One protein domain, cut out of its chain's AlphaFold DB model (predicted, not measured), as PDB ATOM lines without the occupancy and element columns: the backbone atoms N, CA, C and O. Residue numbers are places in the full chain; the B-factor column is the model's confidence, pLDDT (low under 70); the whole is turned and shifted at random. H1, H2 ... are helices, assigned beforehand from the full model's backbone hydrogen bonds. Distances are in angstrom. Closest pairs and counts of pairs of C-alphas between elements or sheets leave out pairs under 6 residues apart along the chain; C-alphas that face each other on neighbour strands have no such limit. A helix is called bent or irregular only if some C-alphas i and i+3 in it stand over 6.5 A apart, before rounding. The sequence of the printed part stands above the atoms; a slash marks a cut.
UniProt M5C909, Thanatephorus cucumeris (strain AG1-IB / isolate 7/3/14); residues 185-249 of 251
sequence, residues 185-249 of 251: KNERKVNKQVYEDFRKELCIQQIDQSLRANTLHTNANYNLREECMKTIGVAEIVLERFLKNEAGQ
ATOM      1  N   LYS A 185     -28.451 -63.965 -15.466       81.62
ATOM      2  CA  LYS A 185     -27.905 -62.714 -14.894       81.62
ATOM      3  C   LYS A 185     -27.638 -61.638 -15.949       81.62
ATOM      4  O   LYS A 185     -28.007 -60.482 -15.744       81.62
ATOM      5  N   ASN A 186     -27.036 -62.013 -17.079       83.56
ATOM      6  CA  ASN A 186     -26.710 -61.069 -18.151       83.56
ATOM      7  C   ASN A 186     -27.974 -60.515 -18.820       83.56
ATOM      8  O   ASN A 186     -28.085 -59.305 -18.995       83.56
ATOM      9  N   GLU A 187     -28.953 -61.378 -19.100       85.88
ATOM     10  CA  GLU A 187     -30.246 -60.978 -19.671       85.88
ATOM     11  C   GLU A 187     -30.981 -59.996 -18.751       85.88
ATOM     12  O   GLU A 187     -31.392 -58.929 -19.200       85.88
ATOM     13  N   ARG A 188     -31.044 -60.279 -17.439       86.44
ATOM     14  CA  ARG A 188     -31.639 -59.363 -16.446       86.44
ATOM     15  C   ARG A 188     -30.951 -58.001 -16.435       86.44
ATOM     16  O   ARG A 188     -31.626 -56.978 -16.338       86.44
ATOM     17  N   LYS A 189     -29.616 -57.977 -16.515       88.69
ATOM     18  CA  LYS A 189     -28.840 -56.731 -16.520       88.69
ATOM     19  C   LYS A 189     -29.160 -55.884 -17.750       88.69
ATOM     20  O   LYS A 189     -29.394 -54.690 -17.601       88.69
ATOM     21  N   VAL A 190     -29.193 -56.498 -18.933       89.62
ATOM     22  CA  VAL A 190     -29.541 -55.812 -20.187       89.62
ATOM     23  C   VAL A 190     -30.988 -55.324 -20.139       89.62
ATOM     24  O   VAL A 190     -31.244 -54.134 -20.312       89.62
ATOM     25  N   ASN A 191     -31.929 -56.210 -19.802       94.31
ATOM     26  CA  ASN A 191     -33.354 -55.888 -19.785       94.31
ATOM     27  C   ASN A 191     -33.728 -54.835 -18.737       94.31
ATOM     28  O   ASN A 191     -34.729 -54.149 -18.913       94.31
ATOM     29  N   LYS A 192     -32.931 -54.650 -17.678       93.06
ATOM     30  CA  LYS A 192     -33.141 -53.555 -16.721       93.06
ATOM     31  C   LYS A 192     -33.051 -52.187 -17.400       93.06
ATOM     32  O   LYS A 192     -33.924 -51.359 -17.175       93.06
ATOM     33  N   GLN A 193     -32.023 -51.961 -18.219       93.06
ATOM     34  CA  GLN A 193     -31.867 -50.690 -18.930       93.06
ATOM     35  C   GLN A 193     -32.948 -50.535 -20.002       93.06
ATOM     36  O   GLN A 193     -33.640 -49.521 -20.027       93.06
ATOM     37  N   VAL A 194     -33.168 -51.591 -20.794       95.44
ATOM     38  CA  VAL A 194     -34.233 -51.628 -21.811       95.44
ATOM     39  C   VAL A 194     -35.593 -51.293 -21.199       95.44
ATOM     40  O   VAL A 194     -36.385 -50.593 -21.821       95.44
ATOM     41  N   TYR A 195     -35.866 -51.754 -19.974       95.81
ATOM     42  CA  TYR A 195     -37.125 -51.472 -19.301       95.81
ATOM     43  C   TYR A 195     -37.278 -50.005 -18.892       95.81
ATOM     44  O   TYR A 195     -38.340 -49.424 -19.107       95.81
ATOM     45  N   GLU A 196     -36.242 -49.386 -18.324       94.50
ATOM     46  CA  GLU A 196     -36.311 -47.967 -17.949       94.50
ATOM     47  C   GLU A 196     -36.478 -47.064 -19.179       94.50
ATOM     48  O   GLU A 196     -37.290 -46.137 -19.145       94.50
ATOM     49  N   ASP A 197     -35.781 -47.369 -20.277       95.19
ATOM     50  CA  ASP A 197     -35.907 -46.624 -21.534       95.19
ATOM     51  C   ASP A 197     -37.297 -46.820 -22.153       95.19
ATOM     52  O   ASP A 197     -37.978 -45.844 -22.468       95.19
ATOM     53  N   PHE A 198     -37.783 -48.066 -22.206       96.75
ATOM     54  CA  PHE A 198     -39.134 -48.394 -22.666       96.75
ATOM     55  C   PHE A 198     -40.215 -47.610 -21.913       96.75
ATOM     56  O   PHE A 198     -41.124 -47.068 -22.538       96.75
ATOM     57  N   ARG A 199     -40.133 -47.519 -20.579       96.38
ATOM     58  CA  ARG A 199     -41.134 -46.789 -19.784       96.38
ATOM     59  C   ARG A 199     -41.163 -45.306 -20.133       96.38
ATOM     60  O   ARG A 199     -42.246 -44.753 -20.304       96.38
ATOM     61  N   LYS A 200     -39.991 -44.674 -20.251       96.12
ATOM     62  CA  LYS A 200     -39.878 -43.260 -20.642       96.12
ATOM     63  C   LYS A 200     -40.443 -43.030 -22.038       96.12
ATOM     64  O   LYS A 200     -41.281 -42.149 -22.213       96.12
ATOM     65  N   GLU A 201     -40.024 -43.843 -23.006       96.00
ATOM     66  CA  GLU A 201     -40.495 -43.766 -24.391       96.00
ATOM     67  C   GLU A 201     -42.011 -43.920 -24.482       96.00
ATOM     68  O   GLU A 201     -42.676 -43.067 -25.071       96.00
ATOM     69  N   LEU A 202     -42.565 -44.965 -23.861       97.25
ATOM     70  CA  LEU A 202     -43.996 -45.243 -23.894       97.25
ATOM     71  C   LEU A 202     -44.802 -44.098 -23.276       97.25
ATOM     72  O   LEU A 202     -45.804 -43.676 -23.847       97.25
ATOM     73  N   CYS A 203     -44.339 -43.565 -22.144       97.62
ATOM     74  CA  CYS A 203     -44.966 -42.419 -21.499       97.62
ATOM     75  C   CYS A 203     -44.995 -41.188 -22.404       97.62
ATOM     76  O   CYS A 203     -46.056 -40.602 -22.606       97.62
ATOM     77  N   ILE A 204     -43.854 -40.814 -22.990       95.50
ATOM     78  CA  ILE A 204     -43.768 -39.660 -23.895       95.50
ATOM     79  C   ILE A 204     -44.680 -39.869 -25.108       95.50
ATOM     80  O   ILE A 204     -45.423 -38.962 -25.478       95.50
ATOM     81  N   GLN A 205     -44.657 -41.062 -25.708       95.12
ATOM     82  CA  GLN A 205     -45.477 -41.391 -26.874       95.12
ATOM     83  C   GLN A 205     -46.975 -41.311 -26.569       95.12
ATOM     84  O   GLN A 205     -47.711 -40.664 -27.311       95.12
ATOM     85  N   GLN A 206     -47.437 -41.939 -25.487       96.50
ATOM     86  CA  GLN A 206     -48.861 -41.966 -25.153       96.50
ATOM     87  C   GLN A 206     -49.375 -40.609 -24.666       96.50
ATOM     88  O   GLN A 206     -50.499 -40.236 -25.005       96.50
ATOM     89  N   ILE A 207     -48.564 -39.838 -23.930       95.94
ATOM     90  CA  ILE A 207     -48.914 -38.459 -23.559       95.94
ATOM     91  C   ILE A 207     -49.058 -37.606 -24.819       95.94
ATOM     92  O   ILE A 207     -50.085 -36.956 -24.988       95.94
ATOM     93  N   ASP A 208     -48.087 -37.648 -25.733       93.00
ATOM     94  CA  ASP A 208     -48.129 -36.880 -26.984       93.00
ATOM     95  C   ASP A 208     -49.357 -37.238 -27.837       93.00
ATOM     96  O   ASP A 208     -50.082 -36.350 -28.291       93.00
ATOM     97  N   GLN A 209     -49.657 -38.532 -27.989       94.25
ATOM     98  CA  GLN A 209     -50.865 -39.001 -28.677       94.25
ATOM     99  C   GLN A 209     -52.145 -38.492 -28.002       94.25
ATOM    100  O   GLN A 209     -53.051 -37.999 -28.677       94.25
ATOM    101  N   SER A 210     -52.209 -38.561 -26.671       95.31
ATOM    102  CA  SER A 210     -53.373 -38.127 -25.892       95.31
ATOM    103  C   SER A 210     -53.570 -36.612 -25.924       95.31
ATOM    104  O   SER A 210     -54.704 -36.142 -25.874       95.31
ATOM    105  N   LEU A 211     -52.490 -35.834 -26.028       92.69
ATOM    106  CA  LEU A 211     -52.552 -34.383 -26.198       92.69
ATOM    107  C   LEU A 211     -53.068 -33.999 -27.579       92.69
ATOM    108  O   LEU A 211     -53.998 -33.203 -27.673       92.69
ATOM    109  N   ARG A 212     -52.547 -34.624 -28.641       92.19
ATOM    110  CA  ARG A 212     -53.041 -34.408 -30.013       92.19
ATOM    111  C   ARG A 212     -54.513 -34.783 -30.166       92.19
ATOM    112  O   ARG A 212     -55.238 -34.122 -30.899       92.19
ATOM    113  N   ALA A 213     -54.953 -35.828 -29.468       95.62
ATOM    114  CA  ALA A 213     -56.347 -36.257 -29.447       95.62
ATOM    115  C   ALA A 213     -57.229 -35.448 -28.475       95.62
ATOM    116  O   ALA A 213     -58.431 -35.690 -28.418       95.62
ATOM    117  N   ASN A 214     -56.655 -34.532 -27.686       94.75
ATOM    118  CA  ASN A 214     -57.323 -33.838 -26.584       94.75
ATOM    119  C   ASN A 214     -58.057 -34.791 -25.614       94.75
ATOM    120  O   ASN A 214     -59.181 -34.540 -25.190       94.75
ATOM    121  N   THR A 215     -57.431 -35.914 -25.262       96.94
ATOM    122  CA  THR A 215     -57.998 -36.932 -24.360       96.94
ATOM    123  C   THR A 215     -57.194 -37.126 -23.078       96.94
ATOM    124  O   THR A 215     -57.629 -37.885 -22.209       96.94
ATOM    125  N   LEU A 216     -56.045 -36.458 -22.902       95.12
ATOM    126  CA  LEU A 216     -55.179 -36.664 -21.727       95.12
ATOM    127  C   LEU A 216     -55.911 -36.423 -20.393       95.12
ATOM    128  O   LEU A 216     -55.660 -37.119 -19.414       95.12
ATOM    129  N   HIS A 217     -56.846 -35.472 -20.360       94.44
ATOM    130  CA  HIS A 217     -57.619 -35.116 -19.168       94.44
ATOM    131  C   HIS A 217     -58.698 -36.151 -18.793       94.44
ATOM    132  O   HIS A 217     -59.214 -36.123 -17.675       94.44
ATOM    133  N   THR A 218     -59.050 -37.060 -19.707       96.31
ATOM    134  CA  THR A 218     -60.131 -38.033 -19.504       96.31
ATOM    135  C   THR A 218     -59.765 -39.100 -18.468       96.31
ATOM    136  O   THR A 218     -58.593 -39.347 -18.164       96.31
ATOM    137  N   ASN A 219     -60.784 -39.784 -17.941       93.94
ATOM    138  CA  ASN A 219     -60.592 -40.889 -16.999       93.94
ATOM    139  C   ASN A 219     -59.895 -42.103 -17.633       93.94
ATOM    140  O   ASN A 219     -59.180 -42.814 -16.934       93.94
ATOM    141  N   ALA A 220     -60.035 -42.310 -18.949       93.75
ATOM    142  CA  ALA A 220     -59.329 -43.377 -19.662       93.75
ATOM    143  C   ALA A 220     -57.799 -43.220 -19.573       93.75
ATOM    144  O   ALA A 220     -57.082 -44.210 -19.499       93.75
ATOM    145  N   ASN A 221     -57.310 -41.978 -19.490       96.88
ATOM    146  CA  ASN A 221     -55.891 -41.644 -19.359       96.88
ATOM    147  C   ASN A 221     -55.473 -41.332 -17.908       96.88
ATOM    148  O   ASN A 221     -54.429 -40.720 -17.683       96.88
ATOM    149  N   TYR A 222     -56.266 -41.723 -16.902       96.56
ATOM    150  CA  TYR A 222     -55.890 -41.550 -15.493       96.56
ATOM    151  C   TYR A 222     -54.582 -42.289 -15.168       96.56
ATOM    152  O   TYR A 222     -53.626 -41.668 -14.715       96.56
ATOM    153  N   ASN A 223     -54.506 -43.582 -15.498       97.12
ATOM    154  CA  ASN A 223     -53.319 -44.408 -15.254       97.12
ATOM    155  C   ASN A 223     -52.078 -43.851 -15.970       97.12
ATOM    156  O   ASN A 223     -50.993 -43.818 -15.393       97.12
ATOM    157  N   LEU A 224     -52.259 -43.371 -17.208       97.31
ATOM    158  CA  LEU A 224     -51.216 -42.701 -17.982       97.31
ATOM    159  C   LEU A 224     -50.655 -41.490 -17.232       97.31
ATOM    160  O   LEU A 224     -49.444 -41.394 -17.046       97.31
ATOM    161  N   ARG A 225     -51.524 -40.579 -16.778       95.50
ATOM    162  CA  ARG A 225     -51.110 -39.380 -16.036       95.50
ATOM    163  C   ARG A 225     -50.387 -39.744 -14.743       95.50
ATOM    164  O   ARG A 225     -49.276 -39.273 -14.525       95.50
ATOM    165  N   GLU A 226     -50.973 -40.612 -13.927       95.06
ATOM    166  CA  GLU A 226     -50.419 -40.957 -12.615       95.06
ATOM    167  C   GLU A 226     -49.049 -41.638 -12.710       95.06
ATOM    168  O   GLU A 226     -48.110 -41.263 -12.008       95.06
ATOM    169  N   GLU A 227     -48.896 -42.633 -13.585       95.25
ATOM    170  CA  GLU A 227     -47.662 -43.422 -13.642       95.25
ATOM    171  C   GLU A 227     -46.543 -42.744 -14.430       95.25
ATOM    172  O   GLU A 227     -45.360 -42.893 -14.100       95.25
ATOM    173  N   CYS A 228     -46.882 -41.970 -15.462       95.88
ATOM    174  CA  CYS A 228     -45.866 -41.290 -16.253       95.88
ATOM    175  C   CYS A 228     -45.274 -40.080 -15.542       95.88
ATOM    176  O   CYS A 228     -44.081 -39.833 -15.706       95.88
ATOM    177  N   MET A 229     -46.030 -39.401 -14.672       91.56
ATOM    178  CA  MET A 229     -45.474 -38.330 -13.832       91.56
ATOM    179  C   MET A 229     -44.483 -38.850 -12.778       91.56
ATOM    180  O   MET A 229     -43.614 -38.109 -12.331       91.56
ATOM    181  N   LYS A 230     -44.536 -40.144 -12.429       92.06
ATOM    182  CA  LYS A 230     -43.544 -40.803 -11.558       92.06
ATOM    183  C   LYS A 230     -42.268 -41.218 -12.306       92.06
ATOM    184  O   LYS A 230     -41.323 -41.716 -11.691       92.06
ATOM    185  N   THR A 231     -42.234 -41.094 -13.634       91.12
ATOM    186  CA  THR A 231     -41.113 -41.557 -14.461       91.12
ATOM    187  C   THR A 231     -40.117 -40.421 -14.698       91.12
ATOM    188  O   THR A 231     -40.444 -39.407 -15.305       91.12
ATOM    189  N   ILE A 232     -38.878 -40.611 -14.231       90.38
ATOM    190  CA  ILE A 232     -37.810 -39.597 -14.271       90.38
ATOM    191  C   ILE A 232     -37.597 -39.065 -15.696       90.38
ATOM    192  O   ILE A 232     -37.353 -39.852 -16.617       90.38
ATOM    193  N   GLY A 233     -37.618 -37.741 -15.859       90.19
ATOM    194  CA  GLY A 233     -37.383 -37.048 -17.128       90.19
ATOM    195  C   GLY A 233     -38.638 -36.839 -17.979       90.19
ATOM    196  O   GLY A 233     -38.604 -36.051 -18.919       90.19
ATOM    197  N   VAL A 234     -39.745 -37.540 -17.698       91.81
ATOM    198  CA  VAL A 234     -40.964 -37.424 -18.516       91.81
ATOM    199  C   VAL A 234     -41.634 -36.067 -18.315       91.81
ATOM    200  O   VAL A 234     -42.021 -35.444 -19.299       91.81
ATOM    201  N   ALA A 235     -41.756 -35.597 -17.071       88.75
ATOM    202  CA  ALA A 235     -42.406 -34.321 -16.774       88.75
ATOM    203  C   ALA A 235     -41.671 -33.147 -17.438       88.75
ATOM    204  O   ALA A 235     -42.303 -32.300 -18.065       88.75
ATOM    205  N   GLU A 236     -40.339 -33.142 -17.376       89.88
ATOM    206  CA  GLU A 236     -39.483 -32.128 -17.989       89.88
ATOM    207  C   GLU A 236     -39.641 -32.113 -19.515       89.88
ATOM    208  O   GLU A 236     -39.907 -31.064 -20.098       89.88
ATOM    209  N   ILE A 237     -39.573 -33.281 -20.163       87.50
ATOM    210  CA  ILE A 237     -39.735 -33.402 -21.623       87.50
ATOM    211  C   ILE A 237     -41.123 -32.930 -22.072       87.50
ATOM    212  O   ILE A 237     -41.261 -32.285 -23.114       87.50
ATOM    213  N   VAL A 238     -42.160 -33.267 -21.306       85.62
ATOM    214  CA  VAL A 238     -43.535 -32.859 -21.601       85.62
ATOM    215  C   VAL A 238     -43.679 -31.341 -21.468       85.62
ATOM    216  O   VAL A 238     -44.189 -30.709 -22.393       85.62
ATOM    217  N   LEU A 239     -43.173 -30.744 -20.385       84.38
ATOM    218  CA  LEU A 239     -43.185 -29.292 -20.172       84.38
ATOM    219  C   LEU A 239     -42.429 -28.538 -21.272       84.38
ATOM    220  O   LEU A 239     -42.963 -27.586 -21.836       84.38
ATOM    221  N   GLU A 240     -41.228 -28.986 -21.640       84.94
ATOM    222  CA  GLU A 240     -40.454 -28.370 -22.726       84.94
ATOM    223  C   GLU A 240     -41.209 -28.368 -24.060       84.94
ATOM    224  O   GLU A 240     -41.120 -27.406 -24.825       84.94
ATOM    225  N   ARG A 241     -41.952 -29.439 -24.363       78.88
ATOM    226  CA  ARG A 241     -42.767 -29.517 -25.583       78.88
ATOM    227  C   ARG A 241     -43.936 -28.544 -25.557       78.88
ATOM    228  O   ARG A 241     -44.193 -27.911 -26.576       78.88
ATOM    229  N   PHE A 242     -44.624 -28.424 -24.424       77.00
ATOM    230  CA  PHE A 242     -45.710 -27.454 -24.278       77.00
ATOM    231  C   PHE A 242     -45.217 -26.028 -24.511       77.00
ATOM    232  O   PHE A 242     -45.764 -25.337 -25.366       77.00
ATOM    233  N   LEU A 243     -44.122 -25.640 -23.851       79.69
ATOM    234  CA  LEU A 243     -43.543 -24.302 -23.996       79.69
ATOM    235  C   LEU A 243     -43.096 -24.012 -25.439       79.69
ATOM    236  O   LEU A 243     -43.295 -22.909 -25.940       79.69
ATOM    237  N   LYS A 244     -42.523 -24.999 -26.143       77.38
ATOM    238  CA  LYS A 244     -42.131 -24.845 -27.558       77.38
ATOM    239  C   LYS A 244     -43.330 -24.725 -28.503       77.38
ATOM    240  O   LYS A 244     -43.232 -24.008 -29.493       77.38
ATOM    241  N   ASN A 245     -44.432 -25.418 -28.223       69.38
ATOM    242  CA  ASN A 245     -45.641 -25.337 -29.042       69.38
ATOM    243  C   ASN A 245     -46.365 -23.994 -28.869       69.38
ATOM    244  O   ASN A 245     -46.839 -23.454 -29.862       69.38
ATOM    245  N   GLU A 246     -46.410 -23.437 -27.653       63.31
ATOM    246  CA  GLU A 246     -46.959 -22.092 -27.408       63.31
ATOM    247  C   GLU A 246     -46.108 -21.009 -28.083       63.31
ATOM    248  O   GLU A 246     -46.641 -20.164 -28.798       63.31
ATOM    249  N   ALA A 247     -44.777 -21.098 -27.980       60.47
ATOM    250  CA  ALA A 247     -43.863 -20.176 -28.661       60.47
ATOM    251  C   ALA A 247     -43.932 -20.257 -30.204       60.47
ATOM    252  O   ALA A 247     -43.539 -19.320 -30.892       60.47
ATOM    253  N   GLY A 248     -44.416 -21.373 -30.759       57.22
ATOM    254  CA  GLY A 248     -44.620 -21.565 -32.199       57.22
ATOM    255  C   GLY A 248     -45.981 -21.094 -32.726       57.22
ATOM    256  O   GLY A 248     -46.186 -21.130 -33.937       57.22
ATOM    257  N   GLN A 249     -46.908 -20.682 -31.852       52.75
ATOM    258  CA  GLN A 249     -48.224 -20.138 -32.221       52.75
ATOM    259  C   GLN A 249     -48.266 -18.597 -32.253       52.75
ATOM    260  O   GLN A 249     -49.293 -18.035 -32.625       52.75
TER     261      GLN A 249
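What this domain is: This is residues 185 to 249 of the 251 residues of a protein of Thanatephorus cucumeris (strain AG1-IB / isolate 7/3/14) (UniProt M5C909). Look first for one long helix, H1, whose first residues 185 to 195 stick out as a free arm, while further along it a short helix, H2, and a third helix, H3, pack on it, H2 crossing it at a steep angle. H3 meets H1 with its first part and runs on the same way, and at the far end from the arm residues 243 to 249 stick out too. The printed part has 65 residues with three named helices, in the order H1, H2, H3, and no named strand; the class is all helix. The whole is loose, with a radius of gyration of the C-alphas of 14.1 A, and elongated, spanning 49 by 27 by 16 A.

How they stand to each other: Begin with H1, residues 185 to 212, which has a kink of 26 degrees near residue 193. Its residues 200 to 210 alone touch H2, residues 219 to 229; look at Cys 203 and Cys 228, whose C-alphas are the closest of the two helices at 5.4 A. H2 is irregular, with C-alphas 220 and 223 7.5 A apart, and by its rough line it stands to H1 at a steep tilt of 50 degrees, opposite ways. Now find H3, residues 234 to 247: its residues 234 to 238 alone touch residues 200 to 204 of H1, and the closest C-alphas are those of Lys 200 and Val 234, 6.3 A apart. H1 and H3 stand at a shallow tilt of 31 degrees and run the same way. H2 and H3 touch only at the corner by their link, and only just, with 3 pairs of C-alphas within 8 A; the closest are those of Met 229 and Ala 235, 5.8 A. Their lines are only just about perpendicular, at 71 degrees. In H3 every O i to N i+4 pair is within hydrogen-bond range; in H1 it is 23 of 24 and in H2 5 of 7.

Where its parts are: Find C-alpha 185 at (-27.905, -62.714, -14.894); from there H1 runs 40.8 A to C-alpha 212 at (-53.041, -34.408, -30.013). H2 runs 15.7 A from Asn 219 to Met 229. H3 runs 20.2 A from Val 234 to Ala 247, whose C-alpha is at (-43.863, -20.176, -28.661).

The domain as a whole: The C-alphas of Lys 185 and Gln 249 are the two farthest apart, at 50.3 A. Without the free stretches the body spans 25 by 20 by 14 A. The printed part has no cut; the link from H1 to H2 is short and the one from H2 to H3 is tight. In the B-factor column you will find a mean pLDDT of the printed part of 89.6, with residues 245 to 249 under 70.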